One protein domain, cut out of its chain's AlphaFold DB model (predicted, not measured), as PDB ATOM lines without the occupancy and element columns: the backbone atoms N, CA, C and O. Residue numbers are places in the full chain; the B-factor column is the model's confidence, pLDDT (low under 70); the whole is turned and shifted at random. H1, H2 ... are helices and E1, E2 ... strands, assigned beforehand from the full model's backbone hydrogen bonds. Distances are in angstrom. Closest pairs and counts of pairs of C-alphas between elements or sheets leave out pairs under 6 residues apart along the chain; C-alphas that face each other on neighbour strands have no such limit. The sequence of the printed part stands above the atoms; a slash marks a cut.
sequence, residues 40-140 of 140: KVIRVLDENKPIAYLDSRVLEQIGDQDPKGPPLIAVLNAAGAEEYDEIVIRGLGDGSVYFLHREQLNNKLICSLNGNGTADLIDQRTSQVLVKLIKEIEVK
ATOM      1  N   LYS A  40      28.383  11.525   6.490       86.75
ATOM      2  CA  LYS A  40      28.693  10.481   5.494       86.75
ATOM      3  C   LYS A  40      29.721  10.931   4.460       86.75
ATOM      4  O   LYS A  40      30.271  10.114   3.733       86.75
ATOM      5  N   VAL A  41      29.939  12.240   4.381       90.06
ATOM      6  CA  VAL A  41      31.022  12.856   3.629       90.06
ATOM      7  C   VAL A  41      31.850  13.668   4.613       90.06
ATOM      8  O   VAL A  41      31.335  14.600   5.233       90.06
ATOM      9  N   ILE A  42      33.123  13.311   4.731       92.44
ATOM     10  CA  ILE A  42      34.133  14.048   5.482       92.44
ATOM     11  C   ILE A  42      34.634  15.185   4.604       92.44
ATOM     12  O   ILE A  42      35.049  14.973   3.462       92.44
ATOM     13  N   ARG A  43      34.608  16.401   5.136       94.69
ATOM     14  CA  ARG A  43      35.177  17.571   4.470       94.69
ATOM     15  C   ARG A  43      36.622  17.759   4.909       94.69
ATOM     16  O   ARG A  43      36.865  17.893   6.103       94.69
ATOM     17  N   VAL A  44      37.554  17.811   3.964       96.06
ATOM     18  CA  VAL A  44      38.940  18.194   4.252       96.06
ATOM     19  C   VAL A  44      39.136  19.648   3.846       96.06
ATOM     20  O   VAL A  44      38.798  20.030   2.721       96.06
ATOM     21  N   LEU A  45      39.620  20.459   4.778       96.31
ATOM     22  CA  LEU A  45      39.870  21.882   4.618       96.31
ATOM     23  C   LEU A  45      41.364  22.166   4.722       96.31
ATOM     24  O   LEU A  45      42.016  21.608   5.596       96.31
ATOM     25  N   ASP A  46      41.844  23.086   3.903       94.62
ATOM     26  CA  ASP A  46      43.149  23.731   4.016       94.62
ATOM     27  C   ASP A  46      42.917  25.241   4.105       94.62
ATOM     28  O   ASP A  46      42.194  25.805   3.275       94.62
ATOM     29  N   GLU A  47      43.398  25.877   5.174       90.50
ATOM     30  CA  GLU A  47      43.129  27.288   5.486       90.50
ATOM     31  C   GLU A  47      41.637  27.672   5.317       90.50
ATOM     32  O   GLU A  47      41.277  28.637   4.629       90.50
ATOM     33  N   ASN A  48      40.725  26.894   5.915       89.31
ATOM     34  CA  ASN A  48      39.260  27.031   5.790       89.31
ATOM     35  C   ASN A  48      38.659  26.806   4.384       89.31
ATOM     36  O   ASN A  48      37.439  26.942   4.207       89.31
ATOM     37  N   LYS A  49      39.449  26.434   3.375       92.38
ATOM     38  CA  LYS A  49      38.962  26.142   2.020       92.38
ATOM     39  C   LYS A  49      38.844  24.635   1.807       92.38
ATOM     40  O   LYS A  49      39.782  23.908   2.104       92.38
ATOM     41  N   PRO A  50      37.716  24.128   1.280       93.38
ATOM     42  CA  PRO A  50      37.584  22.707   0.989       93.38
ATOM     43  C   PRO A  50      38.531  22.279  -0.128       93.38
ATOM     44  O   PRO A  50      38.401  22.762  -1.252       93.38
ATOM     45  N   ILE A  51      39.416  21.338   0.189       94.56
ATOM     46  CA  ILE A  51      40.331  20.706  -0.770       94.56
ATOM     47  C   ILE A  51      39.842  19.320  -1.194       94.56
ATOM     48  O   ILE A  51      40.048  18.922  -2.336       94.56
ATOM     49  N   ALA A  52      39.104  18.618  -0.324       94.25
ATOM     50  CA  ALA A  52      38.551  17.307  -0.643       94.25
ATOM     51  C   ALA A  52      37.230  17.013   0.080       94.25
ATOM     52  O   ALA A  52      36.915  17.567   1.140       94.25
ATOM     53  N   TYR A  53      36.472  16.088  -0.506       93.25
ATOM     54  CA  TYR A  53      35.276  15.484   0.069       93.25
ATOM     55  C   TYR A  53      35.442  13.969   0.010       93.25
ATOM     56  O   TYR A  53      35.563  13.408  -1.077       93.25
ATOM     57  N   LEU A  54      35.477  13.322   1.170       92.50
ATOM     58  CA  LEU A  54      35.776  11.899   1.286       92.50
ATOM     59  C   LEU A  54      34.549  11.173   1.827       92.50
ATOM     60  O   LEU A  54      34.106  11.446   2.939       92.50
ATOM     61  N   ASP A  55      33.989  10.258   1.045       90.94
ATOM     62  CA  ASP A  55      32.972   9.329   1.533       90.94
ATOM     63  C   ASP A  55      33.615   8.013   2.005       90.94
ATOM     64  O   ASP A  55      34.829   7.811   1.902       90.94
ATOM     65  N   SER A  56      32.801   7.096   2.531       88.69
ATOM     66  CA  SER A  56      33.293   5.799   3.000       88.69
ATOM     67  C   SER A  56      34.001   4.988   1.909       88.69
ATOM     68  O   SER A  56      34.949   4.281   2.219       88.69
ATOM     69  N   ARG A  57      33.599   5.111   0.637       89.00
ATOM     70  CA  ARG A  57      34.207   4.362  -0.476       89.00
ATOM     71  C   ARG A  57      35.591   4.896  -0.809       89.00
ATOM     72  O   ARG A  57      36.494   4.117  -1.094       89.00
ATOM     73  N   VAL A  58      35.769   6.216  -0.757       90.69
ATOM     74  CA  VAL A  58      37.089   6.836  -0.921       90.69
ATOM     75  C   VAL A  58      38.025   6.370   0.196       90.69
ATOM     76  O   VAL A  58      39.156   5.977  -0.071       90.69
ATOM     77  N   LEU A  59      37.545   6.329   1.439       91.56
ATOM     78  CA  LEU A  59      38.329   5.813   2.563       91.56
ATOM     79  C   LEU A  59      38.660   4.316   2.418       91.56
ATOM     80  O   LEU A  59      39.793   3.930   2.692       91.56
ATOM     81  N   GLU A  60      37.724   3.486   1.945       90.44
ATOM     82  CA  GLU A  60      37.971   2.065   1.627       90.44
ATOM     83  C   GLU A  60      39.078   1.895   0.577       90.44
ATOM     84  O   GLU A  60      39.924   1.010   0.710       90.44
ATOM     85  N   GLN A  61      39.093   2.755  -0.448       90.06
ATOM     86  CA  GLN A  61      40.119   2.745  -1.493       90.06
ATOM     87  C   GLN A  61      41.491   3.173  -0.966       90.06
ATOM     88  O   GLN A  61      42.490   2.547  -1.305       90.06
ATOM     89  N   ILE A  62      41.554   4.203  -0.116       91.00
ATOM     90  CA  ILE A  62      42.814   4.657   0.498       91.00
ATOM     91  C   ILE A  62      43.366   3.591   1.453       91.00
ATOM     92  O   ILE A  62      44.577   3.407   1.548       91.00
ATOM     93  N   GLY A  63      42.484   2.894   2.173       86.62
ATOM     94  CA  GLY A  63      42.855   1.871   3.148       86.62
ATOM     95  C   GLY A  63      43.252   0.526   2.546       86.62
ATOM     96  O   GLY A  63      43.483  -0.398   3.317       86.62
ATOM     97  N   ASP A  64      43.285   0.391   1.215       83.38
ATOM     98  CA  ASP A  64      43.533  -0.873   0.503       83.38
ATOM     99  C   ASP A  64      42.695  -2.042   1.064       83.38
ATOM    100  O   ASP A  64      43.173  -3.154   1.271       83.38
ATOM    101  N   GLN A  65      41.420  -1.762   1.366       68.00
ATOM    102  CA  GLN A  65      40.473  -2.708   1.970       68.00
ATOM    103  C   GLN A  65      40.815  -3.190   3.396       68.00
ATOM    104  O   GLN A  65      40.239  -4.185   3.848       68.00
ATOM    105  N   ASP A  66      41.682  -2.496   4.147       78.00
ATOM    106  CA  ASP A  66      41.841  -2.763   5.582       78.00
ATOM    107  C   ASP A  66      40.478  -2.568   6.280       78.00
ATOM    108  O   ASP A  66      39.903  -1.473   6.222       78.00
ATOM    109  N   PRO A  67      39.940  -3.594   6.971       71.62
ATOM    110  CA  PRO A  67      38.661  -3.490   7.672       71.62
ATOM    111  C   PRO A  67      38.658  -2.421   8.774       71.62
ATOM    112  O   PRO A  67      37.590  -2.008   9.221       71.62
ATOM    113  N   LYS A  68      39.834  -1.978   9.232       81.12
ATOM    114  CA  LYS A  68      39.999  -0.882  10.193       81.12
ATOM    115  C   LYS A  68      40.081   0.488   9.534       81.12
ATOM    116  O   LYS A  68      40.105   1.459  10.273       81.12
ATOM    117  N   GLY A  69      40.129   0.588   8.209       87.81
ATOM    118  CA  GLY A  69      40.241   1.849   7.479       87.81
ATOM    119  C   GLY A  69      41.663   2.430   7.406       87.81
ATOM    120  O   GLY A  69      42.603   1.901   8.005       87.81
ATOM    121  N   PRO A  70      41.845   3.516   6.635       94.06
ATOM    122  CA  PRO A  70      43.160   4.072   6.338       94.06
ATOM    123  C   PRO A  70      43.781   4.826   7.524       94.06
ATOM    124  O   PRO A  70      43.069   5.465   8.306       94.06
ATOM    125  N   PRO A  71      45.121   4.858   7.630       94.25
ATOM    126  CA  PRO A  71      45.813   5.798   8.503       94.25
ATOM    127  C   PRO A  71      45.483   7.252   8.148       94.25
ATOM    128  O   PRO A  71      45.423   7.604   6.969       94.25
ATOM    129  N   LEU A  72      45.370   8.124   9.153       94.50
ATOM    130  CA  LEU A  72      45.075   9.550   8.965       94.50
ATOM    131  C   LEU A  72      46.068  10.230   8.006       94.50
ATOM    132  O   LEU A  72      45.669  11.041   7.180       94.50
ATOM    133  N   ILE A  73      47.350   9.860   8.065       93.75
ATOM    134  CA  ILE A  73      48.370  10.395   7.152       93.75
ATOM    135  C   ILE A  73      48.081  10.054   5.683       93.75
ATOM    136  O   ILE A  73      48.264  10.894   4.810       93.75
ATOM    137  N   ALA A  74      47.579   8.849   5.403       93.19
ATOM    138  CA  ALA A  74      47.218   8.446   4.047       93.19
ATOM    139  C   ALA A  74      45.985   9.219   3.560       93.19
ATOM    140  O   ALA A  74      45.935   9.623   2.402       93.19
ATOM    141  N   VAL A  75      45.030   9.478   4.459       94.88
ATOM    142  CA  VAL A  75      43.849  10.306   4.182       94.88
ATOM    143  C   VAL A  75      44.241  11.741   3.830       94.88
ATOM    144  O   VAL A  75      43.752  12.270   2.837       94.88
ATOM    145  N   LEU A  76      45.145  12.354   4.601       94.81
ATOM    146  CA  LEU A  76      45.643  13.710   4.340       94.81
ATOM    147  C   LEU A  76      46.401  13.791   3.008       94.81
ATOM    148  O   LEU A  76      46.106  14.662   2.191       94.81
ATOM    149  N   ASN A  77      47.290  12.830   2.740       92.06
ATOM    150  CA  ASN A  77      48.017  12.758   1.472       92.06
ATOM    151  C   ASN A  77      47.066  12.591   0.275       92.06
ATOM    152  O   ASN A  77      47.214  13.272  -0.734       92.06
ATOM    153  N   ALA A  78      46.066  11.711   0.381       92.25
ATOM    154  CA  ALA A  78      45.078  11.496  -0.677       92.25
ATOM    155  C   ALA A  78      44.160  12.712  -0.893       92.25
ATOM    156  O   ALA A  78      43.669  12.924  -2.000       92.25
ATOM    157  N   ALA A  79      43.938  13.514   0.151       93.12
ATOM    158  CA  ALA A  79      43.198  14.768   0.069       93.12
ATOM    159  C   ALA A  79      44.011  15.918  -0.551       93.12
ATOM    160  O   ALA A  79      43.429  16.963  -0.836       93.12
ATOM    161  N   GLY A  80      45.319  15.736  -0.767       92.25
ATOM    162  CA  GLY A  80      46.211  16.772  -1.288       92.25
ATOM    163  C   GLY A  80      46.670  17.786  -0.236       92.25
ATOM    164  O   GLY A  80      47.027  18.901  -0.596       92.25
ATOM    165  N   ALA A  81      46.646  17.429   1.053       90.81
ATOM    166  CA  ALA A  81      47.224  18.259   2.108       90.81
ATOM    167  C   ALA A  81      48.749  18.049   2.149       90.81
ATOM    168  O   ALA A  81      49.218  17.018   2.634       90.81
ATOM    169  N   GLU A  82      49.523  18.997   1.615       80.31
ATOM    170  CA  GLU A  82      50.984  18.861   1.457       80.31
ATOM    171  C   GLU A  82      51.783  19.569   2.570       80.31
ATOM    172  O   GLU A  82      52.728  19.002   3.142       80.31
ATOM    173  N   GLU A  83      51.380  20.792   2.919       86.62
ATOM    174  CA  GLU A  83      52.049  21.644   3.903       86.62
ATOM    175  C   GLU A  83      51.054  22.109   4.964       86.62
ATOM    176  O   GLU A  83      50.059  22.752   4.655       86.62
ATOM    177  N   TYR A  84      51.310  21.727   6.213       91.19
ATOM    178  CA  TYR A  84      50.539  22.127   7.384       91.19
ATOM    179  C   TYR A  84      51.388  21.932   8.642       91.19
ATOM    180  O   TYR A  84      52.280  21.076   8.671       91.19
ATOM    181  N   ASP A  85      51.085  22.688   9.684       92.81
ATOM    182  CA  ASP A  85      51.669  22.597  11.021       92.81
ATOM    183  C   ASP A  85      50.679  21.974  12.014       92.81
ATOM    184  O   ASP A  85      51.076  21.245  12.935       92.81
ATOM    185  N   GLU A  86      49.381  22.198  11.804       95.06
ATOM    186  CA  GLU A  86      48.308  21.751  12.688       95.06
ATOM    187  C   GLU A  86      47.214  20.997  11.932       95.06
ATOM    188  O   GLU A  86      46.885  21.287  10.785       95.06
ATOM    189  N   ILE A  87      46.607  20.027  12.615       96.44
ATOM    190  CA  ILE A  87      45.441  19.292  12.134       96.44
ATOM    191  C   ILE A  87      44.361  19.353  13.213       96.44
ATOM    192  O   ILE A  87      44.587  19.014  14.380       96.44
ATOM    193  N   VAL A  88      43.158  19.742  12.806       96.44
ATOM    194  CA  VAL A  88      41.968  19.801  13.650       96.44
ATOM    195  C   VAL A  88      40.911  18.868  13.086       96.44
ATOM    196  O   VAL A  88      40.451  19.034  11.961       96.44
ATOM    197  N   ILE A  89      40.489  17.888  13.876       96.19
ATOM    198  CA  ILE A  89      39.511  16.878  13.465       96.19
ATOM    199  C   ILE A  89      38.255  17.060  14.298       96.19
ATOM    200  O   ILE A  89      38.320  17.066  15.525       96.19
ATOM    201  N   ARG A  90      37.106  17.206  13.637       95.44
ATOM    202  CA  ARG A  90      35.820  17.490  14.283       95.44
ATOM    203  C   ARG A  90      34.826  16.369  14.024       95.44
ATOM    204  O   ARG A  90      34.591  15.996  12.873       95.44
ATOM    205  N   GLY A  91      34.218  15.870  15.093       92.50
ATOM    206  CA  GLY A  91      33.158  14.868  15.056       92.50
ATOM    207  C   GLY A  91      31.767  15.473  14.881       92.50
ATOM    208  O   GLY A  91      31.527  16.655  15.148       92.50
ATOM    209  N   LEU A  92      30.823  14.647  14.439       87.81
ATOM    210  CA  LEU A  92      29.399  14.956  14.405       87.81
ATOM    211  C   LEU A  92      28.708  14.363  15.640       87.81
ATOM    212  O   LEU A  92      28.801  13.169  15.903       87.81
ATOM    213  N   GLY A  93      27.939  15.186  16.356       76.31
ATOM    214  CA  GLY A  93      27.089  14.745  17.467       76.31
ATOM    215  C   GLY A  93      27.533  15.305  18.813       76.31
ATOM    216  O   GLY A  93      26.908  16.238  19.306       76.31
ATOM    217  N   ASP A  94      28.600  14.753  19.394       76.19
ATOM    218  CA  ASP A  94      29.109  15.146  20.719       76.19
ATOM    219  C   ASP A  94      29.994  16.404  20.704       76.19
ATOM    220  O   ASP A  94      30.373  16.912  21.757       76.19
ATOM    221  N   GLY A  95      30.305  16.921  19.511       78.69
ATOM    222  CA  GLY A  95      31.184  18.075  19.345       78.69
ATOM    223  C   GLY A  95      32.641  17.770  19.682       78.69
ATOM    224  O   GLY A  95      33.392  18.702  19.958       78.69
ATOM    225  N   SER A  96      33.042  16.493  19.676       89.75
ATOM    226  CA  SER A  96      34.435  16.099  19.875       89.75
ATOM    227  C   SER A  96      35.344  16.804  18.868       89.75
ATOM    228  O   SER A  96      35.096  16.812  17.659       89.75
ATOM    229  N   VAL A  97      36.403  17.419  19.390       94.06
ATOM    230  CA  VAL A  97      37.459  18.031  18.590       94.06
ATOM    231  C   VAL A  97      38.785  17.464  19.054       94.06
ATOM    232  O   VAL A  97      39.094  17.488  20.245       94.06
ATOM    233  N   TYR A  98      39.560  16.958  18.105       95.31
ATOM    234  CA  TYR A  98      40.905  16.471  18.342       95.31
ATOM    235  C   TYR A  98      41.898  17.362  17.609       95.31
ATOM    236  O   TYR A  98      41.760  17.603  16.410       95.31
ATOM    237  N   PHE A  99      42.878  17.857  18.355       95.56
ATOM    238  CA  PHE A  99      43.946  18.710  17.856       95.56
ATOM    239  C   PHE A  99      45.244  17.920  17.892       95.56
ATOM    240  O   PHE A  99      45.558  17.295  18.909       95.56
ATOM    241  N   LEU A 100      45.996  17.964  16.799       94.62
ATOM    242  CA  LEU A 100      47.354  17.448  16.766       94.62
ATOM    243  C   LEU A 100      48.248  18.349  15.916       94.62
ATOM    244  O   LEU A 100      47.814  18.897  14.905       94.62
ATOM    245  N   HIS A 101      49.510  18.454  16.306       94.50
ATOM    246  CA  HIS A 101      50.545  19.038  15.460       94.50
ATOM    247  C   HIS A 101      51.068  17.997  14.468       94.50
ATOM    248  O   HIS A 101      51.026  16.791  14.741       94.50
ATOM    249  N   ARG A 102      51.625  18.444  13.339       90.00
ATOM    250  CA  ARG A 102      52.219  17.555  12.327       90.00
ATOM    251  C   ARG A 102      53.264  16.605  12.913       90.00
ATOM    252  O   ARG A 102      53.302  15.440  12.533       90.00
ATOM    253  N   GLU A 103      54.044  17.060  13.890       91.50
ATOM    254  CA  GLU A 103      55.051  16.246  14.589       91.50
ATOM    255  C   GLU A 103      54.454  15.065  15.374       91.50
ATOM    256  O   GLU A 103      55.119  14.058  15.612       91.50
ATOM    257  N   GLN A 104      53.188  15.175  15.784       89.69
ATOM    258  CA  GLN A 104      52.471  14.140  16.529       89.69
ATOM    259  C   GLN A 104      51.764  13.143  15.598       89.69
ATOM    260  O   GLN A 104      51.338  12.070  16.048       89.69
ATOM    261  N   LEU A 105      51.646  13.475  14.306       90.31
ATOM    262  CA  LEU A 105      51.037  12.615  13.303       90.31
ATOM    263  C   LEU A 105      51.846  11.326  13.169       90.31
ATOM    264  O   LEU A 105      53.065  11.322  13.013       90.31
ATOM    265  N   ASN A 106      51.152  10.197  13.239       88.94
ATOM    266  CA  ASN A 106      51.780   8.891  13.165       88.94
ATOM    267  C   ASN A 106      50.820   7.858  12.564       88.94
ATOM    268  O   ASN A 106      49.605   8.048  12.541       88.94
ATOM    269  N   ASN A 107      51.369   6.717  12.146       87.56
ATOM    270  CA  ASN A 107      50.616   5.650  11.474       87.56
ATOM    271  C   ASN A 107      49.662   4.868  12.401       87.56
ATOM    272  O   ASN A 107      49.147   3.828  12.002       87.56
ATOM    273  N   LYS A 108      49.480   5.291  13.659       91.44
ATOM    274  CA  LYS A 108      48.565   4.658  14.620       91.44
ATOM    275  C   LYS A 108      47.248   5.403  14.761       91.44
ATOM    276  O   LYS A 108      46.319   4.830  15.315       91.44
ATOM    277  N   LEU A 109      47.147   6.623  14.240       94.19
ATOM    278  CA  LEU A 109      45.870   7.308  14.092       94.19
ATOM    279  C   LEU A 109      45.176   6.773  12.840       94.19
ATOM    280  O   LEU A 109      45.681   6.953  11.732       94.19
ATOM    281  N   ILE A 110      44.049   6.093  13.024       94.69
ATOM    282  CA  ILE A 110      43.316   5.413  11.954       94.69
ATOM    283  C   ILE A 110      41.930   6.042  11.802       94.69
ATOM    284  O   ILE A 110      41.241   6.291  12.794       94.69
ATOM    285  N   CYS A 111      41.518   6.275  10.558       94.44
ATOM    286  CA  CYS A 111      40.157   6.648  10.193       94.44
ATOM    287  C   CYS A 111      39.323   5.372  10.030       94.44
ATOM    288  O   CYS A 111      39.191   4.833   8.932       94.44
ATOM    289  N   SER A 112      38.777   4.880  11.141       93.56
ATOM    290  CA  SER A 112      38.037   3.624  11.197       93.56
ATOM    291  C   SER A 112      36.633   3.754  10.658       93.56
ATOM    292  O   SER A 112      35.778   4.369  11.288       93.56
ATOM    293  N   LEU A 113      36.383   3.104   9.525       90.56
ATOM    294  CA  LEU A 113      35.057   3.000   8.935       90.56
ATOM    295  C   LEU A 113      34.062   2.399   9.930       90.56
ATOM    296  O   LEU A 113      34.359   1.427  10.626       90.56
ATOM    297  N   ASN A 114      32.871   2.984   9.991       86.31
ATOM    298  CA  ASN A 114      31.797   2.543  10.868       86.31
ATOM    299  C   ASN A 114      30.521   2.212  10.076       86.31
ATOM    300  O   ASN A 114      30.346   2.590   8.915       86.31
ATOM    301  N   GLY A 115      29.584   1.523  10.731       79.12
ATOM    302  CA  GLY A 115      28.319   1.090  10.119       79.12
ATOM    303  C   GLY A 115      27.378   2.226   9.691       79.12
ATOM    304  O   GLY A 115      26.371   1.960   9.040       79.12
ATOM    305  N   ASN A 116      27.693   3.485  10.018       79.81
ATOM    306  CA  ASN A 116      26.902   4.649   9.613       79.81
ATOM    307  C   ASN A 116      27.320   5.207   8.239       79.81
ATOM    308  O   ASN A 116      26.696   6.156   7.753       79.81
ATOM    309  N   GLY A 117      28.332   4.613   7.597       81.31
ATOM    310  CA  GLY A 117      28.855   5.063   6.305       81.31
ATOM    311  C   GLY A 117      29.771   6.280   6.428       81.31
ATOM    312  O   GLY A 117      29.779   7.130   5.545       81.31
ATOM    313  N   THR A 118      30.493   6.387   7.543       86.56
ATOM    314  CA  THR A 118      31.537   7.392   7.795       86.56
ATOM    315  C   THR A 118      32.700   6.734   8.546       86.56
ATOM    316  O   THR A 118      32.752   5.505   8.624       86.56
ATOM    317  N   ALA A 119      33.630   7.517   9.091       91.94
ATOM    318  CA  ALA A 119      34.731   7.032   9.907       91.94
ATOM    319  C   ALA A 119      34.790   7.700  11.285       91.94
ATOM    320  O   ALA A 119      34.409   8.857  11.457       91.94
ATOM    321  N   ASP A 120      35.313   6.960  12.254       94.00
ATOM    322  CA  ASP A 120      35.733   7.440  13.566       94.00
ATOM    323  C   ASP A 120      37.263   7.586  13.575       94.00
ATOM    324  O   ASP A 120      37.971   6.821  12.923       94.00
ATOM    325  N   LEU A 121      37.799   8.545  14.330       95.12
ATOM    326  CA  LEU A 121      39.239   8.629  14.567       95.12
ATOM    327  C   LEU A 121      39.583   7.764  15.774       95.12
ATOM    328  O   LEU A 121      39.098   8.028  16.879       95.12
ATOM    329  N   ILE A 122      40.448   6.773  15.581       94.12
ATOM    330  CA  ILE A 122      40.907   5.888  16.651       94.12
ATOM    331  C   ILE A 122      42.426   5.937  16.788       94.12
ATOM    332  O   ILE A 122      43.151   6.017  15.796       94.12
ATOM    333  N   ASP A 123      42.911   5.835  18.022       93.38
ATOM    334  CA  ASP A 123      44.308   5.496  18.278       93.38
ATOM    335  C   ASP A 123      44.441   3.975  18.382       93.38
ATOM    336  O   ASP A 123      43.965   3.336  19.322       93.38
ATOM    337  N   GLN A 124      45.126   3.381  17.410       89.81
ATOM    338  CA  GLN A 124      45.355   1.945  17.334       89.81
ATOM    339  C   GLN A 124      46.173   1.406  18.521       89.81
ATOM    340  O   GLN A 124      46.071   0.220  18.828       89.81
ATOM    341  N   ARG A 125      46.996   2.231  19.192       88.50
ATOM    342  CA  ARG A 125      47.802   1.785  20.346       88.50
ATOM    343  C   ARG A 125      46.936   1.518  21.567       88.50
ATOM    344  O   ARG A 125      47.125   0.520  22.252       88.50
ATOM    345  N   THR A 126      46.011   2.430  21.836       90.25
ATOM    346  CA  THR A 126      45.155   2.417  23.027       90.25
ATOM    347  C   THR A 126      43.782   1.810  22.752       90.25
ATOM    348  O   THR A 126      43.040   1.526  23.687       90.25
ATOM    349  N   SER A 127      43.444   1.585  21.476       86.88
ATOM    350  CA  SER A 127      42.090   1.246  21.010       86.88
ATOM    351  C   SER A 127      41.037   2.277  21.432       86.88
ATOM    352  O   SER A 127      39.845   1.975  21.481       86.88
ATOM    353  N   GLN A 128      41.471   3.497  21.754       91.25
ATOM    354  CA  GLN A 128      40.594   4.575  22.170       91.25
ATOM    355  C   GLN A 128      40.010   5.276  20.944       91.25
ATOM    356  O   GLN A 128      40.727   5.625  20.006       91.25
ATOM    357  N   VAL A 129      38.702   5.530  20.986       92.31
ATOM    358  CA  VAL A 129      38.039   6.420  20.032       92.31
ATOM    359  C   VAL A 129      38.287   7.861  20.465       92.31
ATOM    360  O   VAL A 129      37.897   8.251  21.566       92.31
ATOM    361  N   LEU A 130      38.950   8.631  19.608       93.56
ATOM    362  CA  LEU A 130      39.307  10.031  19.842       93.56
ATOM    363  C   LEU A 130      38.222  10.981  19.328       93.56
ATOM    364  O   LEU A 130      37.907  11.969  19.983       93.56
ATOM    365  N   VAL A 131      37.644  10.667  18.165       94.56
ATOM    366  CA  VAL A 131      36.562  11.439  17.536       94.56
ATOM    367  C   VAL A 131      35.568  10.469  16.918       94.56
ATOM    368  O   VAL A 131      35.967   9.567  16.184       94.56
ATOM    369  N   LYS A 132      34.275  10.653  17.184       93.12
ATOM    370  CA  LYS A 132      33.206   9.870  16.548       93.12
ATOM    371  C   LYS A 132      32.616  10.623  15.365       93.12
ATOM    372  O   LYS A 132      32.451  11.838  15.440       93.12
ATOM    373  N   LEU A 133      32.237   9.890  14.319       92.38
ATOM    374  CA  LEU A 133      31.562  10.416  13.132       92.38
ATOM    375  C   LEU A 133      32.287  11.646  12.581       92.38
ATOM    376  O   LEU A 133      31.745  12.753  12.622       92.38
ATOM    377  N   ILE A 134      33.528  11.469  12.129       94.31
ATOM    378  CA  ILE A 134      34.341  12.567  11.608       94.31
ATOM    379  C   ILE A 134      33.527  13.313  10.549       94.31
ATOM    380  O   ILE A 134      33.053  12.744   9.570       94.31
ATOM    381  N   LYS A 135      33.350  14.609  10.769       94.06
ATOM    382  CA  LYS A 135      32.654  15.512   9.858       94.06
ATOM    383  C   LYS A 135      33.649  16.321   9.042       94.06
ATOM    384  O   LYS A 135      33.421  16.590   7.865       94.06
ATOM    385  N   GLU A 136      34.723  16.752   9.692       94.88
ATOM    386  CA  GLU A 136      35.662  17.707   9.127       94.88
ATOM    387  C   GLU A 136      37.079  17.438   9.622       94.88
ATOM    388  O   GLU A 136      37.285  17.114  10.794       94.88
ATOM    389  N   ILE A 137      38.035  17.590   8.714       96.31
ATOM    390  CA  ILE A 137      39.469  17.599   8.981       96.31
ATOM    391  C   ILE A 137      39.984  18.922   8.421       96.31
ATOM    392  O   ILE A 137      39.847  19.172   7.230       96.31
ATOM    393  N   GLU A 138      40.528  19.784   9.263       96.44
ATOM    394  CA  GLU A 138      41.108  21.065   8.868       96.44
ATOM    395  C   GLU A 138      42.614  21.004   9.087       96.44
ATOM    396  O   GLU A 138      43.054  20.692  10.193       96.44
ATOM    397  N   VAL A 139      43.381  21.293   8.043       95.88
ATOM    398  CA  VAL A 139      44.821  21.515   8.128       95.88
ATOM    399  C   VAL A 139      45.112  23.013   8.085       95.88
ATOM    400  O   VAL A 139      44.371  23.776   7.453       95.88
ATOM    401  N   LYS A 140      46.133  23.429   8.831       92.38
ATOM    402  CA  LYS A 140      46.587  24.817   8.954       92.38
ATOM    403  C   LYS A 140      48.096  24.883   8.958       92.38
ATOM    404  O   LYS A 140      48.697  23.926   9.499       92.38
TER     405      LYS A 140
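This is residues 40 to 140 of the 140 residues of an uncharacterized protein of Syntrophomonadaceae bacterium (UniProt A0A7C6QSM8). Two sheets stand partly face to face with their strands crossed, a twisted one of five strands and a small one of three, and the short helix H2 packs on the small sheet at E5 and lies near E8 of the large one. H1 follows E2 directly and sits at the end of E5, grazing both sheets. The 101 printed residues hold two named helices and eight named strands, in the order E1 E2 H1 H2 E3 E4 E5 E6 E7 E8, and the class is mixed. The large sheet runs E2 E1 E8 E3 E4 and is mixed, with only E1 and E8 parallel; the small one runs E5 E6 E7, antiparallel. The whole is compact and rounded, with a radius of gyration of the C-alphas of 12.0 A and spans of 30 by 27 by 26 A.

E1, residues 41 to 46, and E2, residues 49 to 55, form a hairpin, with N 44 and O 52 2.9 A apart. H1, residues 56 to 62, touches H2, residues 72 to 78, about perpendicular at 84 degrees; their closest C-alphas, of Ile 62 and Ala 74, are 6.8 A apart. E3, residues 86 to 91, and E4, residues 97 to 101, form a hairpin, with N 89 and O 98 at 2.8 A. E2, H1, H2 and E3 make a split strand-helix-strand unit, two strands running the same way with other strands between them, and its crossover is right-handed. E5, residues 109 to 113, E6, residues 119 to 123, and E7, residues 128 to 131, form a meander, each strand the antiparallel neighbour of the one before; N 112 and O 120 are 2.8 A apart, N 121 and O 131 2.8 A. E8, residues 134 to 139, is parallel to E1, with N 45 and O 137 at 2.8 A, and antiparallel to E3, with N 90 and O 136 at 2.9 A. The two sheets form a sandwich, two sheets face to face, the parts that face each other 9.9 A centre to centre and the strands of the one at 60 degrees to those of the other. H2 has a height of 9.0 A over the large sheet and 7.0 A over the small one. In H1 and H2 every O i to N i+4 pair is within hydrogen-bond range.

E1 begins at C-alpha 41 (31.022, 12.856, 3.629) and is 16.3 A long; E2 is 17.9 A and E3 16.8 A. E8, 14.2 A, ends at C-alpha 139 (44.821, 21.515, 8.128).

The farthest C-alphas, of Lys 49 and Thr 126, are 32.3 A apart. The printed part has no cut and no long link. Its mean pLDDT is 90.6; residue 65 alone is under 70.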